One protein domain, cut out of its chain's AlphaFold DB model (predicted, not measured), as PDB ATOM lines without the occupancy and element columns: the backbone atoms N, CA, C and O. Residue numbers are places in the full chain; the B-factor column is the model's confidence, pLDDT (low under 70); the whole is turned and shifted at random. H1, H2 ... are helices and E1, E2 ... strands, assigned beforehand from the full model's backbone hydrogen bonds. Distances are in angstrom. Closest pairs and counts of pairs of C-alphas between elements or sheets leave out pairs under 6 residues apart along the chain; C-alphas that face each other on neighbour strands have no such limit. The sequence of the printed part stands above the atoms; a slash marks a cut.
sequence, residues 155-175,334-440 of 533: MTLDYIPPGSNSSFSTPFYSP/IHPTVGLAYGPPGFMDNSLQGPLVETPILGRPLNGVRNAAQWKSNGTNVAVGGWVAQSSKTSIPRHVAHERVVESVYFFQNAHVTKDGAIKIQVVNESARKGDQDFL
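This is residues 155 to 175 and 334 to 440 of the 533 residues of an uncharacterized protein of Saitoella complicata (strain BCRC 22490 / CBS 7301 / JCM 7358 / NBRC 10748 / NRRL Y-17804) (UniProt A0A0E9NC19). Amid little regular structure, strands E3 to E7 form a small closed barrel with H2 outside it, and a small hairpin, E1 and E2, lies apart from the barrel. The 128 printed residues hold E1 E2 E3 H1 E4 E5 E6 E7 H2, class mixed, with 51 in named elements. Ring neighbours are antiparallel, but E5 and E7 parallel. The whole is compact, radius of gyration of the C-alphas 16.1 A, spanning 48 by 40 by 29 A.

E1 is residues 349 to 351, from C-alpha 349 at (31.064, -39.373, 159.190); E2 354 to 356; E3 360 to 365; H1 375 to 378; E4 380 to 384; E5 387 to 391. E6, 408 to 417, is 24.7 A long; E7 is 423 to 429; H2, 430 to 437, ends at (39.464, -22.466, 145.036).

In the hairpin E6 and E7, N 411 and O 428 are 2.8 A apart. H2, with 2 of 4 O i to N i+4 pairs within hydrogen-bond range, is on the barrel; H1 is not.

Residues 176 to 333 are cut out, a gap of 21.0 A between C-alphas 175 and 334. The E5 to E6 link is long. Confidence is under 70 in 51 residues, among them 159 to 175.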
ATOM      1  N   MET A 155      21.049 -35.799 155.859       85.25
ATOM      2  CA  MET A 155      20.613 -34.404 155.884       85.25
ATOM      3  C   MET A 155      19.901 -34.079 157.196       85.25
ATOM      4  O   MET A 155      18.952 -34.758 157.598       85.25
ATOM      5  N   THR A 156      20.303 -32.979 157.822       85.50
ATOM      6  CA  THR A 156      19.564 -32.393 158.937       85.50
ATOM      7  C   THR A 156      18.549 -31.375 158.433       85.50
ATOM      8  O   THR A 156      18.755 -30.715 157.415       85.50
ATOM      9  N   LEU A 157      17.419 -31.280 159.134       85.06
ATOM     10  CA  LEU A 157      16.397 -30.276 158.857       85.06
ATOM     11  C   LEU A 157      16.577 -29.096 159.807       85.06
ATOM     12  O   LEU A 157      16.519 -29.247 161.029       85.06
ATOM     13  N   ASP A 158      16.760 -27.935 159.206       77.62
ATOM     14  CA  ASP A 158      16.974 -26.662 159.862       77.62
ATOM     15  C   ASP A 158      15.648 -25.929 160.059       77.62
ATOM     16  O   ASP A 158      14.767 -25.934 159.189       77.62
ATOM     17  N   TYR A 159      15.509 -25.258 161.204       69.69
ATOM     18  CA  TYR A 159      14.424 -24.308 161.418       69.69
ATOM     19  C   TYR A 159      14.925 -22.906 161.084       69.69
ATOM     20  O   TYR A 159      15.784 -22.362 161.778       69.69
ATOM     21  N   ILE A 160      14.364 -22.316 160.030       64.25
ATOM     22  CA  ILE A 160      14.608 -20.918 159.677       64.25
ATOM     23  C   ILE A 160      13.490 -20.093 160.325       64.25
ATOM     24  O   ILE A 160      12.341 -20.214 159.890       64.25
ATOM     25  N   PRO A 161      13.770 -19.294 161.372       56.94
ATOM     26  CA  PRO A 161      12.763 -18.408 161.929       56.94
ATOM     27  C   PRO A 161      12.342 -17.360 160.887       56.94
ATOM     28  O   PRO A 161      13.191 -16.838 160.153       56.94
ATOM     29  N   PRO A 162      11.045 -17.026 160.818       49.50
ATOM     30  CA  PRO A 162      10.568 -15.963 159.943       49.50
ATOM     31  C   PRO A 162      11.238 -14.632 160.312       49.50
ATOM     32  O   PRO A 162      11.347 -14.289 161.486       49.50
ATOM     33  N   GLY A 163      11.721 -13.896 159.307       47.91
ATOM     34  CA  GLY A 163      12.342 -12.577 159.485       47.91
ATOM     35  C   GLY A 163      13.855 -12.569 159.733       47.91
ATOM     36  O   GLY A 163      14.452 -11.494 159.724       47.91
ATOM     37  N   SER A 164      14.520 -13.723 159.890       48.09
ATOM     38  CA  SER A 164      15.986 -13.731 159.933       48.09
ATOM     39  C   SER A 164      16.564 -13.751 158.515       48.09
ATOM     40  O   SER A 164      16.501 -14.768 157.828       48.09
ATOM     41  N   ASN A 165      17.216 -12.661 158.108       45.09
ATOM     42  CA  ASN A 165      18.104 -12.623 156.931       45.09
ATOM     43  C   ASN A 165      19.442 -13.350 157.184       45.09
ATOM     44  O   ASN A 165      20.405 -13.199 156.436       45.09
ATOM     45  N   SER A 166      19.521 -14.088 158.288       38.41
ATOM     46  CA  SER A 166      20.719 -14.749 158.764       38.41
ATOM     47  C   SER A 166      20.910 -16.070 158.026       38.41
ATOM     48  O   SER A 166      20.069 -16.962 158.101       38.41
ATOM     49  N   SER A 167      22.069 -16.230 157.390       45.03
ATOM     50  CA  SER A 167      22.583 -17.508 156.879       45.03
ATOM     51  C   SER A 167      22.841 -18.543 157.988       45.03
ATOM     52  O   SER A 167      23.314 -19.643 157.707       45.03
ATOM     53  N   PHE A 168      22.587 -18.188 159.251       42.00
ATOM     54  CA  PHE A 168      22.836 -19.013 160.421       42.00
ATOM     55  C   PHE A 168      21.565 -19.777 160.810       42.00
ATOM     56  O   PHE A 168      20.702 -19.274 161.533       42.00
ATOM     57  N   SER A 169      21.459 -21.009 160.309       51.06
ATOM     58  CA  SER A 169      20.513 -22.002 160.818       51.06
ATOM     59  C   SER A 169      20.837 -22.312 162.280       51.06
ATOM     60  O   SER A 169      21.992 -22.567 162.626       51.06
ATOM     61  N   THR A 170      19.817 -22.331 163.139       52.50
ATOM     62  CA  THR A 170      19.959 -22.937 164.465       52.50
ATOM     63  C   THR A 170      19.440 -24.373 164.418       52.50
ATOM     64  O   THR A 170      18.345 -24.610 163.895       52.50
ATOM     65  N   PRO A 171      20.183 -25.337 164.992       53.78
ATOM     66  CA  PRO A 171      19.686 -26.688 165.202       53.78
ATOM     67  C   PRO A 171      18.324 -26.638 165.889       53.78
ATOM     68  O   PRO A 171      18.187 -25.990 166.928       53.78
ATOM     69  N   PHE A 172      17.325 -27.350 165.363       53.06
ATOM     70  CA  PHE A 172      16.022 -27.426 166.032       53.06
ATOM     71  C   PHE A 172      16.149 -28.000 167.457       53.06
ATOM     72  O   PHE A 172      15.480 -27.544 168.382       53.06
ATOM     73  N   TYR A 173      17.079 -28.938 167.653       54.16
ATOM     74  CA  TYR A 173      17.506 -29.428 168.963       54.16
ATOM     75  C   TYR A 173      18.666 -28.588 169.518       54.16
ATOM     76  O   TYR A 173      19.754 -29.101 169.762       54.16
ATOM     77  N   SER A 174      18.456 -27.283 169.693       44.09
ATOM     78  CA  SER A 174      19.373 -26.448 170.467       44.09
ATOM     79  C   SER A 174      18.840 -26.296 171.896       44.09
ATOM     80  O   SER A 174      17.707 -25.835 172.062       44.09
ATOM     81  N   PRO A 175      19.627 -26.623 172.940       44.44
ATOM     82  CA  PRO A 175      19.238 -26.387 174.333       44.44
ATOM     83  C   PRO A 175      19.088 -24.892 174.671       44.44
ATOM     84  O   PRO A 175      18.579 -24.558 175.735       44.44
ATOM     85  N   ILE A 334       2.747 -28.433 160.576       72.88
ATOM     86  CA  ILE A 334       3.484 -29.668 160.785       72.88
ATOM     87  C   ILE A 334       4.753 -29.335 161.573       72.88
ATOM     88  O   ILE A 334       5.329 -28.262 161.413       72.88
ATOM     89  N   HIS A 335       5.206 -30.262 162.416       79.31
ATOM     90  CA  HIS A 335       6.470 -30.128 163.141       79.31
ATOM     91  C   HIS A 335       7.627 -29.769 162.179       79.31
ATOM     92  O   HIS A 335       7.676 -30.354 161.096       79.31
ATOM     93  N   PRO A 336       8.586 -28.896 162.545       75.19
ATOM     94  CA  PRO A 336       9.670 -28.461 161.650       75.19
ATOM     95  C   PRO A 336      10.533 -29.582 161.068       75.19
ATOM     96  O   PRO A 336      11.094 -29.437 159.992       75.19
ATOM     97  N   THR A 337      10.622 -30.724 161.752       79.88
ATOM     98  CA  THR A 337      11.320 -31.908 161.223       79.88
ATOM     99  C   THR A 337      10.441 -32.816 160.360       79.88
ATOM    100  O   THR A 337      10.942 -33.762 159.756       79.88
ATOM    101  N   VAL A 338       9.118 -32.612 160.363       84.62
ATOM    102  CA  VAL A 338       8.094 -33.431 159.673       84.62
ATOM    103  C   VAL A 338       8.153 -34.924 160.054       84.62
ATOM    104  O   VAL A 338       7.520 -35.777 159.442       84.62
ATOM    105  N   GLY A 339       8.912 -35.263 161.100       85.62
ATOM    106  CA  GLY A 339       9.238 -36.638 161.465       85.62
ATOM    107  C   GLY A 339      10.118 -37.384 160.455       85.62
ATOM    108  O   GLY A 339      10.082 -38.614 160.403       85.62
ATOM    109  N   LEU A 340      10.884 -36.654 159.635       87.69
ATOM    110  CA  LEU A 340      11.787 -37.218 158.628       87.69
ATOM    111  C   LEU A 340      13.241 -37.300 159.083       87.69
ATOM    112  O   LEU A 340      13.898 -38.275 158.742       87.69
ATOM    113  N   ALA A 341      13.728 -36.327 159.851       85.38
ATOM    114  CA  ALA A 341      15.044 -36.379 160.479       85.38
ATOM    115  C   ALA A 341      14.953 -35.975 161.948       85.38
ATOM    116  O   ALA A 341      14.308 -34.991 162.303       85.38
ATOM    117  N   TYR A 342      15.626 -36.750 162.792       84.19
ATOM    118  CA  TYR A 342      15.755 -36.494 164.228       84.19
ATOM    119  C   TYR A 342      17.220 -36.384 164.664       84.19
ATOM    120  O   TYR A 342      17.493 -36.208 165.847       84.19
ATOM    121  N   GLY A 343      18.158 -36.515 163.720       77.00
ATOM    122  CA  GLY A 343      19.581 -36.373 163.994       77.00
ATOM    123  C   GLY A 343      19.912 -34.917 164.333       77.00
ATOM    124  O   GLY A 343      19.466 -34.023 163.606       77.00
ATOM    125  N   PRO A 344      20.660 -34.654 165.418       75.50
ATOM    126  CA  PRO A 344      21.193 -33.326 165.652       75.50
ATOM    127  C   PRO A 344      22.217 -32.991 164.555       75.50
ATOM    128  O   PRO A 344      22.963 -33.874 164.123       75.50
ATOM    129  N   PRO A 345      22.284 -31.733 164.101       73.44
ATOM    130  CA  PRO A 345      23.374 -31.296 163.238       73.44
ATOM    131  C   PRO A 345      24.704 -31.354 164.000       73.44
ATOM    132  O   PRO A 345      24.742 -31.167 165.216       73.44
ATOM    133  N   GLY A 346      25.796 -31.609 163.276       74.38
ATOM    134  CA  GLY A 346      27.155 -31.634 163.831       74.38
ATOM    135  C   GLY A 346      27.786 -33.020 163.981       74.38
ATOM    136  O   GLY A 346      28.906 -33.114 164.477       74.38
ATOM    137  N   PHE A 347      27.120 -34.090 163.541       78.94
ATOM    138  CA  PHE A 347      27.795 -35.373 163.332       78.94
ATOM    139  C   PHE A 347      28.654 -35.322 162.063       78.94
ATOM    140  O   PHE A 347      28.208 -34.824 161.033       78.94
ATOM    141  N   MET A 348      29.877 -35.846 162.152       82.50
ATOM    142  CA  MET A 348      30.772 -36.045 161.011       82.50
ATOM    143  C   MET A 348      30.973 -37.539 160.796       82.50
ATOM    144  O   MET A 348      31.326 -38.261 161.732       82.50
ATOM    145  N   ASP A 349      30.783 -37.992 159.561       85.38
ATOM    146  CA  ASP A 349      31.064 -39.373 159.190       85.38
ATOM    147  C   ASP A 349      32.570 -39.557 159.005       85.38
ATOM    148  O   ASP A 349      33.222 -38.819 158.265       85.38
ATOM    149  N   ASN A 350      33.147 -40.552 159.678       90.31
ATOM    150  CA  ASN A 350      34.565 -40.851 159.537       90.31
ATOM    151  C   ASN A 350      34.783 -41.845 158.390       90.31
ATOM    152  O   ASN A 350      34.314 -42.981 158.445       90.31
ATOM    153  N   SER A 351      35.506 -41.421 157.356       87.75
ATOM    154  CA  SER A 351      35.919 -42.278 156.245       87.75
ATOM    155  C   SER A 351      37.371 -42.732 156.411       87.75
ATOM    156  O   SER A 351      38.101 -42.238 157.268       87.75
ATOM    157  N   LEU A 352      37.842 -43.627 155.537       91.00
ATOM    158  CA  LEU A 352      39.265 -43.999 155.490       91.00
ATOM    159  C   LEU A 352      40.192 -42.804 155.197       91.00
ATOM    160  O   LEU A 352      41.370 -42.858 155.531       91.00
ATOM    161  N   GLN A 353      39.673 -41.737 154.582       90.25
ATOM    162  CA  GLN A 353      40.415 -40.505 154.289       90.25
ATOM    163  C   GLN A 353      40.357 -39.491 155.444       90.25
ATOM    164  O   GLN A 353      40.940 -38.414 155.341       90.25
ATOM    165  N   GLY A 354      39.676 -39.834 156.541       92.56
ATOM    166  CA  GLY A 354      39.428 -38.961 157.681       92.56
ATOM    167  C   GLY A 354      37.969 -38.500 157.778       92.56
ATOM    168  O   GLY A 354      37.101 -39.003 157.047       92.56
ATOM    169  N   PRO A 355      37.685 -37.555 158.692       90.44
ATOM    170  CA  PRO A 355      36.345 -37.023 158.897       90.44
ATOM    171  C   PRO A 355      35.865 -36.304 157.634       90.44
ATOM    172  O   PRO A 355      36.488 -35.351 157.161       90.44
ATOM    173  N   LEU A 356      34.754 -36.777 157.079       85.25
ATOM    174  CA  LEU A 356      34.090 -36.135 155.958       85.25
ATOM    175  C   LEU A 356      33.362 -34.898 156.475       85.25
ATOM    176  O   LEU A 356      32.463 -34.992 157.307       85.25
ATOM    177  N   VAL A 357      33.755 -33.734 155.958       84.56
ATOM    178  CA  VAL A 357      33.078 -32.466 156.258       84.56
ATOM    179  C   VAL A 357      31.676 -32.461 155.650       84.56
ATOM    180  O   VAL A 357      30.732 -31.987 156.269       84.56
ATOM    181  N   GLU A 358      31.533 -33.016 154.444       82.88
ATOM    182  CA  GLU A 358      30.255 -33.129 153.748       82.88
ATOM    183  C   GLU A 358      30.216 -34.390 152.880       82.88
ATOM    184  O   GLU A 358      31.211 -34.769 152.258       82.88
ATOM    185  N   THR A 359      29.044 -35.016 152.789       83.56
ATOM    186  CA  THR A 359      28.816 -36.184 151.937       83.56
ATOM    187  C   THR A 359      28.411 -35.746 150.524       83.56
ATOM    188  O   THR A 359      27.399 -35.050 150.379       83.56
ATOM    189  N   PRO A 360      29.147 -36.138 149.464       90.81
ATOM    190  CA  PRO A 360      28.733 -35.873 148.091       90.81
ATOM    191  C   PRO A 360      27.488 -36.694 147.745       90.81
ATOM    192  O   PRO A 360      27.385 -37.873 148.077       90.81
ATOM    193  N   ILE A 361      26.547 -36.075 147.037       92.88
ATOM    194  CA  ILE A 361      25.271 -36.678 146.663       92.88
ATOM    195  C   ILE A 361      25.097 -36.573 145.155       92.88
ATOM    196  O   ILE A 361      25.193 -35.496 144.566       92.88
ATOM    197  N   LEU A 362      24.803 -37.702 144.517       91.56
ATOM    198  CA  LEU A 362      24.482 -37.720 143.098       91.56
ATOM    199  C   LEU A 362      23.096 -37.117 142.869       91.56
ATOM    200  O   LEU A 362      22.100 -37.512 143.484       91.56
ATOM    201  N   GLY A 363      23.043 -36.150 141.962       90.94
ATOM    202  CA  GLY A 363      21.828 -35.464 141.573       90.94
ATOM    203  C   GLY A 363      21.664 -35.417 140.065       90.94
ATOM    204  O   GLY A 363      22.626 -35.414 139.291       90.94
ATOM    205  N   ARG A 364      20.408 -35.347 139.634       89.06
ATOM    206  CA  ARG A 364      20.044 -35.169 138.233       89.06
ATOM    207  C   ARG A 364      19.425 -33.791 138.038       89.06
ATOM    208  O   ARG A 364      18.347 -33.550 138.580       89.06
ATOM    209  N   PRO A 365      20.029 -32.884 137.264       86.25
ATOM    210  CA  PRO A 365      19.382 -31.617 136.961       86.25
ATOM    211  C   PRO A 365      18.099 -31.875 136.161       86.25
ATOM    212  O   PRO A 365      18.092 -32.640 135.198       86.25
ATOM    213  N   LEU A 366      16.997 -31.273 136.603       83.44
ATOM    214  CA  LEU A 366      15.670 -31.481 136.019       83.44
ATOM    215  C   LEU A 366      15.362 -30.476 134.912       83.44
ATOM    216  O   LEU A 366      14.682 -30.808 133.944       83.44
ATOM    217  N   ASN A 367      15.875 -29.255 135.042       76.62
ATOM    218  CA  ASN A 367      15.643 -28.202 134.067       76.62
ATOM    219  C   ASN A 367      16.837 -28.125 133.107       76.62
ATOM    220  O   ASN A 367      17.883 -27.581 133.457       76.62
ATOM    221  N   GLY A 368      16.670 -28.631 131.883       62.19
ATOM    222  CA  GLY A 368      17.519 -28.247 130.754       62.19
ATOM    223  C   GLY A 368      17.134 -26.833 130.332       62.19
ATOM    224  O   GLY A 368      16.073 -26.624 129.747       62.19
ATOM    225  N   VAL A 369      17.923 -25.828 130.705       52.59
ATOM    226  CA  VAL A 369      17.536 -24.439 130.444       52.59
ATOM    227  C   VAL A 369      17.865 -24.057 129.006       52.59
ATOM    228  O   VAL A 369      19.025 -24.025 128.612       52.59
ATOM    229  N   ARG A 370      16.820 -23.731 128.230       51.16
ATOM    230  CA  ARG A 370      16.933 -23.236 126.847       51.16
ATOM    231  C   ARG A 370      17.409 -21.779 126.757       51.16
ATOM    232  O   ARG A 370      17.939 -21.406 125.723       51.16
ATOM    233  N   ASN A 371      17.263 -20.970 127.818       56.59
ATOM    234  CA  ASN A 371      17.579 -19.534 127.803       56.59
ATOM    235  C   ASN A 371      18.356 -19.066 129.049       56.59
ATOM    236  O   ASN A 371      17.846 -19.100 130.168       56.59
ATOM    237  N   ALA A 372      19.564 -18.532 128.842       57.91
ATOM    238  CA  ALA A 372      20.475 -18.066 129.897       57.91
ATOM    239  C   ALA A 372      19.936 -16.902 130.762       57.91
ATOM    240  O   ALA A 372      20.428 -16.681 131.867       57.91
ATOM    241  N   ALA A 373      18.929 -16.159 130.289       58.00
ATOM    242  CA  ALA A 373      18.335 -15.038 131.025       58.00
ATOM    243  C   ALA A 373      17.391 -15.492 132.156       58.00
ATOM    244  O   ALA A 373      17.433 -14.935 133.250       58.00
ATOM    245  N   GLN A 374      16.605 -16.552 131.935       56.56
ATOM    246  CA  GLN A 374      15.669 -17.104 132.930       56.56
ATOM    247  C   GLN A 374      16.392 -17.839 134.077       56.56
ATOM    248  O   GLN A 374      15.839 -18.049 135.153       56.56
ATOM    249  N   TRP A 375      17.658 -18.204 133.856       54.97
ATOM    250  CA  TRP A 375      18.527 -18.874 134.823       54.97
ATOM    251  C   TRP A 375      18.895 -18.003 136.029       54.97
ATOM    252  O   TRP A 375      19.038 -18.514 137.138       54.97
ATOM    253  N   LYS A 376      19.052 -16.688 135.826       56.66
ATOM    254  CA  LYS A 376      19.564 -15.785 136.867       56.66
ATOM    255  C   LYS A 376      18.575 -15.542 138.010       56.66
ATOM    256  O   LYS A 376      19.022 -15.194 139.094       56.66
ATOM    257  N   SER A 377      17.270 -15.727 137.793       56.06
ATOM    258  CA  SER A 377      16.255 -15.420 138.812       56.06
ATOM    259  C   SER A 377      15.758 -16.634 139.601       56.06
ATOM    260  O   SER A 377      15.348 -16.468 140.742       56.06
ATOM    261  N   ASN A 378      15.776 -17.847 139.027       62.69
ATOM    262  CA  ASN A 378      15.012 -18.975 139.593       62.69
ATOM    263  C   ASN A 378      15.872 -20.138 140.129       62.69
ATOM    264  O   ASN A 378      15.330 -21.055 140.747       62.69
ATOM    265  N   GLY A 379      17.198 -20.113 139.948       71.31
ATOM    266  CA  GLY A 379      18.075 -21.243 140.288       71.31
ATOM    267  C   GLY A 379      17.783 -22.498 139.447       71.31
ATOM    268  O   GLY A 379      16.859 -22.521 138.629       71.31
ATOM    269  N   THR A 380      18.577 -23.559 139.617       80.12
ATOM    270  CA  THR A 380      18.284 -24.851 138.976       80.12
ATOM    271  C   THR A 380      17.609 -25.830 139.897       80.12
ATOM    272  O   THR A 380      18.072 -26.076 141.006       80.12
ATOM    273  N   ASN A 381      16.561 -26.467 139.380       88.06
ATOM    274  CA  ASN A 381      15.954 -27.611 140.034       88.06
ATOM    275  C   ASN A 381      16.783 -28.861 139.741       88.06
ATOM    276  O   ASN A 381      17.059 -29.185 138.581       88.06
ATOM    277  N   VAL A 382      17.139 -29.575 140.797       90.38
ATOM    278  CA  VAL A 382      17.928 -30.802 140.760       90.38
ATOM    279  C   VAL A 382      17.169 -31.879 141.520       90.38
ATOM    280  O   VAL A 382      16.717 -31.655 142.636       90.38
ATOM    281  N   ALA A 383      17.013 -33.056 140.929       92.31
ATOM    282  CA  ALA A 383      16.524 -34.230 141.628       92.31
ATOM    283  C   ALA A 383      17.665 -34.866 142.425       92.31
ATOM    284  O   ALA A 383      18.617 -35.368 141.833       92.31
ATOM    285  N   VAL A 384      17.551 -34.880 143.749       92.69
ATOM    286  CA  VAL A 384      18.546 -35.436 144.675       92.69
ATOM    287  C   VAL A 384      17.834 -36.408 145.611       92.69
ATOM    288  O   VAL A 384      16.880 -36.034 146.287       92.69
ATOM    289  N   GLY A 385      18.213 -37.688 145.601       90.56
ATOM    290  CA  GLY A 385      17.626 -38.688 146.509       90.56
ATOM    291  C   GLY A 385      16.101 -38.882 146.390       90.56
ATOM    292  O   GLY A 385      15.467 -39.357 147.327       90.56
ATOM    293  N   GLY A 386      15.490 -38.525 145.254       90.31
ATOM    294  CA  GLY A 386      14.028 -38.542 145.070       90.31
ATOM    295  C   GLY A 386      13.307 -37.259 145.506       90.31
ATOM    296  O   GLY A 386      12.082 -37.204 145.427       90.31
ATOM    297  N   TRP A 387      14.050 -36.234 145.919       92.44
ATOM    298  CA  TRP A 387      13.562 -34.896 146.249       92.44
ATOM    299  C   TRP A 387      13.930 -33.899 145.155       92.44
ATOM    300  O   TRP A 387      14.900 -34.106 144.432       92.44
ATOM    301  N   VAL A 388      13.169 -32.810 145.040       92.12
ATOM    302  CA  VAL A 388      13.514 -31.682 144.164       92.12
ATOM    303  C   VAL A 388      14.187 -30.611 145.015       92.12
ATOM    304  O   VAL A 388      13.553 -30.022 145.886       92.12
ATOM    305  N   ALA A 389      15.470 -30.389 144.768       92.06
ATOM    306  CA  ALA A 389      16.310 -29.398 145.423       92.06
ATOM    307  C   ALA A 389      16.572 -28.206 144.495       92.06
ATOM    308  O   ALA A 389      16.524 -28.340 143.270       92.06
ATOM    309  N   GLN A 390      16.884 -27.053 145.079       90.25
ATOM    310  CA  GLN A 390      17.315 -25.861 144.359       90.25
ATOM    311  C   GLN A 390      18.836 -25.717 144.483       90.25
ATOM    312  O   GLN A 390      19.385 -25.735 145.582       90.25
ATOM    313  N   SER A 391      19.533 -25.574 143.360       87.88
ATOM    314  CA  SER A 391      20.967 -25.284 143.359       87.88
ATOM    315  C   SER A 391      21.204 -23.790 143.559       87.88
ATOM    316  O   SER A 391      20.634 -22.980 142.822       87.88
ATOM    317  N   SER A 392      22.065 -23.420 144.509       76.69
ATOM    318  CA  SER A 392      22.375 -22.016 144.829       76.69
ATOM    319  C   SER A 392      23.328 -21.348 143.829       76.69
ATOM    320  O   SER A 392      23.285 -20.130 143.664       76.69
ATOM    321  N   LYS A 393      24.165 -22.122 143.119       67.31
ATOM    322  CA  LYS A 393      25.148 -21.596 142.153       67.31
ATOM    323  C   LYS A 393      24.824 -21.946 140.701       67.31
ATOM    324  O   LYS A 393      24.319 -23.022 140.379       67.31
ATOM    325  N   THR A 394      25.150 -20.990 139.832       57.03
ATOM    326  CA  THR A 394      24.721 -20.856 138.434       57.03
ATOM    327  C   THR A 394      25.641 -21.513 137.401       57.03
ATOM    328  O   THR A 394      25.320 -21.464 136.214       57.03
ATOM    329  N   SER A 395      26.758 -22.133 137.784       55.38
ATOM    330  CA  SER A 395      27.707 -22.711 136.824       55.38
ATOM    331  C   SER A 395      27.546 -24.226 136.698       55.38
ATOM    332  O   SER A 395      28.356 -25.004 137.198       55.38
ATOM    333  N   ILE A 396      26.521 -24.670 135.962       57.69
ATOM    334  CA  ILE A 396      26.662 -25.969 135.289       57.69
ATOM    335  C   ILE A 396      27.623 -25.728 134.114       57.69
ATOM    336  O   ILE A 396      27.363 -24.827 133.308       57.69
ATOM    337  N   PRO A 397      28.750 -26.456 134.014       55.19
ATOM    338  CA  PRO A 397      29.711 -26.255 132.939       55.19
ATOM    339  C   PRO A 397      29.021 -26.411 131.577       55.19
ATOM    340  O   PRO A 397      28.326 -27.395 131.319       55.19
ATOM    341  N   ARG A 398      29.228 -25.424 130.690       53.84
ATOM    342  CA  ARG A 398      28.607 -25.340 129.350       53.84
ATOM    343  C   ARG A 398      28.819 -26.596 128.494       53.84
ATOM    344  O   ARG A 398      28.031 -26.842 127.589       53.84
ATOM    345  N   HIS A 399      29.832 -27.406 128.799       49.59
ATOM    346  CA  HIS A 399      30.153 -28.634 128.068       49.59
ATOM    347  C   HIS A 399      29.127 -29.771 128.231       49.59
ATOM    348  O   HIS A 399      29.231 -30.767 127.525       49.59
ATOM    349  N   VAL A 400      28.111 -29.620 129.091       51.19
ATOM    350  CA  VAL A 400      27.045 -30.626 129.293       51.19
ATOM    351  C   VAL A 400      25.661 -30.101 128.862       51.19
ATOM    352  O   VAL A 400      24.641 -30.719 129.129       51.19
ATOM    353  N   ALA A 401      25.596 -28.963 128.159       49.88
ATOM    354  CA  ALA A 401      24.347 -28.265 127.820       49.88
ATOM    355  C   ALA A 401      23.475 -28.927 126.728       49.88
ATOM    356  O   ALA A 401      22.454 -28.360 126.336       49.88
ATOM    357  N   HIS A 402      23.827 -30.119 126.241       52.72
ATOM    358  CA  HIS A 402      22.880 -30.922 125.468       52.72
ATOM    359  C   HIS A 402      21.891 -31.584 126.437       52.72
ATOM    360  O   HIS A 402      22.300 -32.018 127.506       52.72
ATOM    361  N   GLU A 403      20.604 -31.664 126.068       53.72
ATOM    362  CA  GLU A 403      19.417 -32.125 126.839       53.72
ATOM    363  C   GLU A 403      19.539 -33.475 127.605       53.72
ATOM    364  O   GLU A 403      18.573 -33.959 128.193       53.72
ATOM    365  N   ARG A 404      20.717 -34.098 127.637       57.88
ATOM    366  CA  ARG A 404      21.065 -35.337 128.329       57.88
ATOM    367  C   ARG A 404      22.157 -35.100 129.372       57.88
ATOM    368  O   ARG A 404      23.200 -35.748 129.322       57.88
ATOM    369  N   VAL A 405      21.943 -34.177 130.309       56.50
ATOM    370  CA  VAL A 405      22.885 -34.043 131.425       56.50
ATOM    371  C   VAL A 405      22.915 -35.357 132.206       56.50
ATOM    372  O   VAL A 405      21.908 -35.800 132.770       56.50
ATOM    373  N   VAL A 406      24.092 -35.977 132.150       66.06
ATOM    374  CA  VAL A 406      24.541 -37.111 132.951       66.06
ATOM    375  C   VAL A 406      24.546 -36.674 134.414       66.06
ATOM    376  O   VAL A 406      24.740 -35.497 134.714       66.06
ATOM    377  N   GLU A 407      24.252 -37.604 135.314       79.81
ATOM    378  CA  GLU A 407      24.289 -37.400 136.764       79.81
ATOM    379  C   GLU A 407      25.497 -36.546 137.177       79.81
ATOM    380  O   GLU A 407      26.605 -36.724 136.672       79.81
ATOM    381  N   SER A 408      25.274 -35.582 138.069       84.00
ATOM    382  CA  SER A 408      26.335 -34.705 138.567       84.00
ATOM    383  C   SER A 408      26.385 -34.744 140.083       84.00
ATOM    384  O   SER A 408      25.400 -35.072 140.750       84.00
ATOM    385  N   VAL A 409      27.565 -34.460 140.623       88.88
ATOM    386  CA  VAL A 409      27.811 -34.483 142.060       88.88
ATOM    387  C   VAL A 409      27.406 -33.140 142.657       88.88
ATOM    388  O   VAL A 409      27.812 -32.070 142.189       88.88
ATOM    389  N   TYR A 410      26.598 -33.210 143.705       90.31
ATOM    390  CA  TYR A 410      26.145 -32.076 144.486       90.31
ATOM    391  C   TYR A 410      26.520 -32.258 145.952       90.31
ATOM    392  O   TYR A 410      26.660 -33.369 146.449       90.31
ATOM    393  N   PHE A 411      26.628 -31.143 146.651       90.12
ATOM    394  CA  PHE A 411      26.854 -31.071 148.081       90.12
ATOM    395  C   PHE A 411      25.655 -30.420 148.749       90.12
ATOM    396  O   PHE A 411      25.092 -29.450 148.231       90.12
ATOM    397  N   PHE A 412      25.251 -30.970 149.886       88.88
ATOM    398  CA  PHE A 412      24.173 -30.427 150.695       88.88
ATOM    399  C   PHE A 412      24.605 -29.119 151.370       88.88
ATOM    400  O   PHE A 412      25.720 -29.037 151.874       88.88
ATOM    401  N   GLN A 413      23.734 -28.105 151.380       88.00
ATOM    402  CA  GLN A 413      23.956 -26.886 152.169       88.00
ATOM    403  C   GLN A 413      23.015 -26.809 153.358       88.00
ATOM    404  O   GLN A 413      23.457 -26.679 154.493       88.00
ATOM    405  N   ASN A 414      21.716 -26.835 153.079       87.62
ATOM    406  CA  ASN A 414      20.676 -26.746 154.086       87.62
ATOM    407  C   ASN A 414      19.391 -27.397 153.566       87.62
ATOM    408  O   ASN A 414      19.184 -27.578 152.358       87.62
ATOM    409  N   ALA A 415      18.506 -27.741 154.492       88.94
ATOM    410  CA  ALA A 415      17.135 -28.097 154.178       88.94
ATOM    411  C   ALA A 415      16.211 -27.531 155.241       88.94
ATOM    412  O   ALA A 415      16.474 -27.665 156.429       88.94
ATOM    413  N   HIS A 416      15.103 -26.942 154.811       87.19
ATOM    414  CA  HIS A 416      14.083 -26.422 155.709       87.19
ATOM    415  C   HIS A 416      12.694 -26.812 155.218       87.19
ATOM    416  O   HIS A 416      12.465 -27.077 154.033       87.19
ATOM    417  N   VAL A 417      11.749 -26.845 156.147       85.81
ATOM    418  CA  VAL A 417      10.357 -27.190 155.871       85.81
ATOM    419  C   VAL A 417       9.555 -25.911 155.674       85.81
ATOM    420  O   VAL A 417       9.627 -24.987 156.478       85.81
ATOM    421  N   THR A 418       8.800 -25.838 154.580       83.12
ATOM    422  CA  THR A 418       7.895 -24.722 154.300       83.12
ATOM    423  C   THR A 418       6.616 -24.824 155.121       83.12
ATOM    424  O   THR A 418       6.268 -25.885 155.640       83.12
ATOM    425  N   LYS A 419       5.851 -23.729 155.171       77.44
ATOM    426  CA  LYS A 419       4.519 -23.689 155.800       77.44
ATOM    427  C   LYS A 419       3.590 -24.800 155.292       77.44
ATOM    428  O   LYS A 419       2.870 -25.399 156.084       77.44
ATOM    429  N   ASP A 420       3.687 -25.123 154.003       77.25
ATOM    430  CA  ASP A 420       2.884 -26.156 153.332       77.25
ATOM    431  C   ASP A 420       3.354 -27.594 153.633       77.25
ATOM    432  O   ASP A 420       2.810 -28.558 153.096       77.25
ATOM    433  N   GLY A 421       4.406 -27.761 154.441       81.19
ATOM    434  CA  GLY A 421       5.021 -29.057 154.729       81.19
ATOM    435  C   GLY A 421       5.911 -29.598 153.610       81.19
ATOM    436  O   GLY A 421       6.314 -30.760 153.666       81.19
ATOM    437  N   ALA A 422       6.213 -28.797 152.583       86.88
ATOM    438  CA  ALA A 422       7.180 -29.174 151.561       86.88
ATOM    439  C   ALA A 422       8.605 -28.950 152.079       86.88
ATOM    440  O   ALA A 422       8.878 -27.996 152.801       86.88
ATOM    441  N   ILE A 423       9.532 -29.818 151.689       89.50
ATOM    442  CA  ILE A 423      10.936 -29.687 152.079       89.50
ATOM    443  C   ILE A 423      11.665 -28.957 150.965       89.50
ATOM    444  O   ILE A 423      11.721 -29.441 149.833       89.50
ATOM    445  N   LYS A 424      12.224 -27.795 151.287       89.94
ATOM    446  CA  LYS A 424      13.129 -27.065 150.408       89.94
ATOM    447  C   LYS A 424      14.551 -27.454 150.764       89.94
ATOM    448  O   LYS A 424      15.003 -27.200 151.876       89.94
ATOM    449  N   ILE A 425      15.237 -28.067 149.810       91.88
ATOM    450  CA  ILE A 425      16.633 -28.489 149.932       91.88
ATOM    451  C   ILE A 425      17.473 -27.554 149.069       91.88
ATOM    452  O   ILE A 425      17.147 -27.365 147.894       91.88
ATOM    453  N   GLN A 426      18.547 -26.996 149.626       90.81
ATOM    454  CA  GLN A 426      19.550 -26.259 148.863       90.81
ATOM    455  C   GLN A 426      20.809 -27.101 148.684       90.81
ATOM    456  O   GLN A 426      21.312 -27.721 149.625       90.81
ATOM    457  N   VAL A 427      21.318 -27.115 147.454       91.25
ATOM    458  CA  VAL A 427      22.523 -27.862 147.078       91.25
ATOM    459  C   VAL A 427      23.511 -26.986 146.310       91.25
ATOM    460  O   VAL A 427      23.124 -26.011 145.668       91.25
ATOM    461  N   VAL A 428      24.794 -27.346 146.335       89.31
ATOM    462  CA  VAL A 428      25.838 -26.746 145.483       89.31
ATOM    463  C   VAL A 428      26.432 -27.808 144.585       89.31
ATOM    464  O   VAL A 428      26.740 -28.901 145.039       89.31
ATOM    465  N   ASN A 429      26.635 -27.490 143.313       86.75
ATOM    466  CA  ASN A 429      27.358 -28.381 142.413       86.75
ATOM    467  C   ASN A 429      28.870 -28.394 142.723       86.75
ATOM    468  O   ASN A 429      29.451 -27.346 143.006       86.75
ATOM    469  N   GLU A 430      29.520 -29.555 142.608       83.62
ATOM    470  CA  GLU A 430      30.971 -29.696 142.798       83.62
ATOM    471  C   GLU A 430      31.797 -28.750 141.911       83.62
ATOM    472  O   GLU A 430      32.746 -28.121 142.387       83.62
ATOM    473  N   SER A 431      31.430 -28.589 140.634       75.44
ATOM    474  CA  SER A 431      32.176 -27.727 139.707       75.44
ATOM    475  C   SER A 431      32.154 -26.261 140.133       75.44
ATOM    476  O   SER A 431      33.110 -25.527 139.893       75.44
ATOM    477  N   ALA A 432      31.080 -25.840 140.803       69.62
ATOM    478  CA  ALA A 432      30.941 -24.486 141.321       69.62
ATOM    479  C   ALA A 432      31.769 -24.238 142.595       69.62
ATOM    480  O   ALA A 432      31.926 -23.084 142.982       69.62
ATOM    481  N   ARG A 433      32.282 -25.286 143.259       68.56
ATOM    482  CA  ARG A 433      33.227 -25.147 144.382       68.56
ATOM    483  C   ARG A 433      34.668 -25.014 143.913       68.56
ATOM    484  O   ARG A 433      35.382 -24.161 144.423       68.56
ATOM    485  N   LYS A 434      35.083 -25.831 142.939       66.38
ATOM    486  CA  LYS A 434      36.468 -25.819 142.433       66.38
ATOM    487  C   LYS A 434      36.848 -24.464 141.829       66.38
ATOM    488  O   LYS A 434      37.909 -23.952 142.151       66.38
ATOM    489  N   GLY A 435      35.931 -23.826 141.098       58.66
ATOM    490  CA  GLY A 435      36.173 -22.497 140.522       58.66
ATOM    491  C   GLY A 435      36.392 -21.360 141.535       58.66
ATOM    492  O   GLY A 435      36.957 -20.342 141.158       58.66
ATOM    493  N   ASP A 436      35.990 -21.524 142.804       52.81
ATOM    494  CA  ASP A 436      36.303 -20.551 143.867       52.81
ATOM    495  C   ASP A 436      37.660 -20.845 144.541       52.81
ATOM    496  O   ASP A 436      38.257 -19.946 145.129       52.81
ATOM    497  N   GLN A 437      38.167 -22.084 144.459       51.47
ATOM    498  CA  GLN A 437      39.464 -22.466 145.036       51.47
ATOM    499  C   GLN A 437      40.658 -22.220 144.107       51.47
ATOM    500  O   GLN A 437      41.786 -22.168 144.593       51.47
ATOM    501  N   ASP A 438      40.433 -21.945 142.821       45.28
ATOM    502  CA  ASP A 438      41.495 -21.567 141.873       45.28
ATOM    503  C   ASP A 438      42.145 -20.189 142.186       45.28
ATOM    504  O   ASP A 438      43.072 -19.764 141.501       45.28
ATOM    505  N   PHE A 439      41.725 -19.501 143.259       43.12
ATOM    506  CA  PHE A 439      42.433 -18.342 143.831       43.12
ATOM    507  C   PHE A 439      43.484 -18.698 144.899       43.12
ATOM    508  O   PHE A 439      44.208 -17.816 145.358       43.12
ATOM    509  N   LEU A 440      43.628 -19.974 145.268       42.91
ATOM    510  CA  LEU A 440      44.713 -20.465 146.122       42.91
ATOM    511  C   LEU A 440      45.505 -21.537 145.364       42.91
ATOM    512  O   LEU A 440      45.354 -22.736 145.575       42.91
TER     513      LEU A 440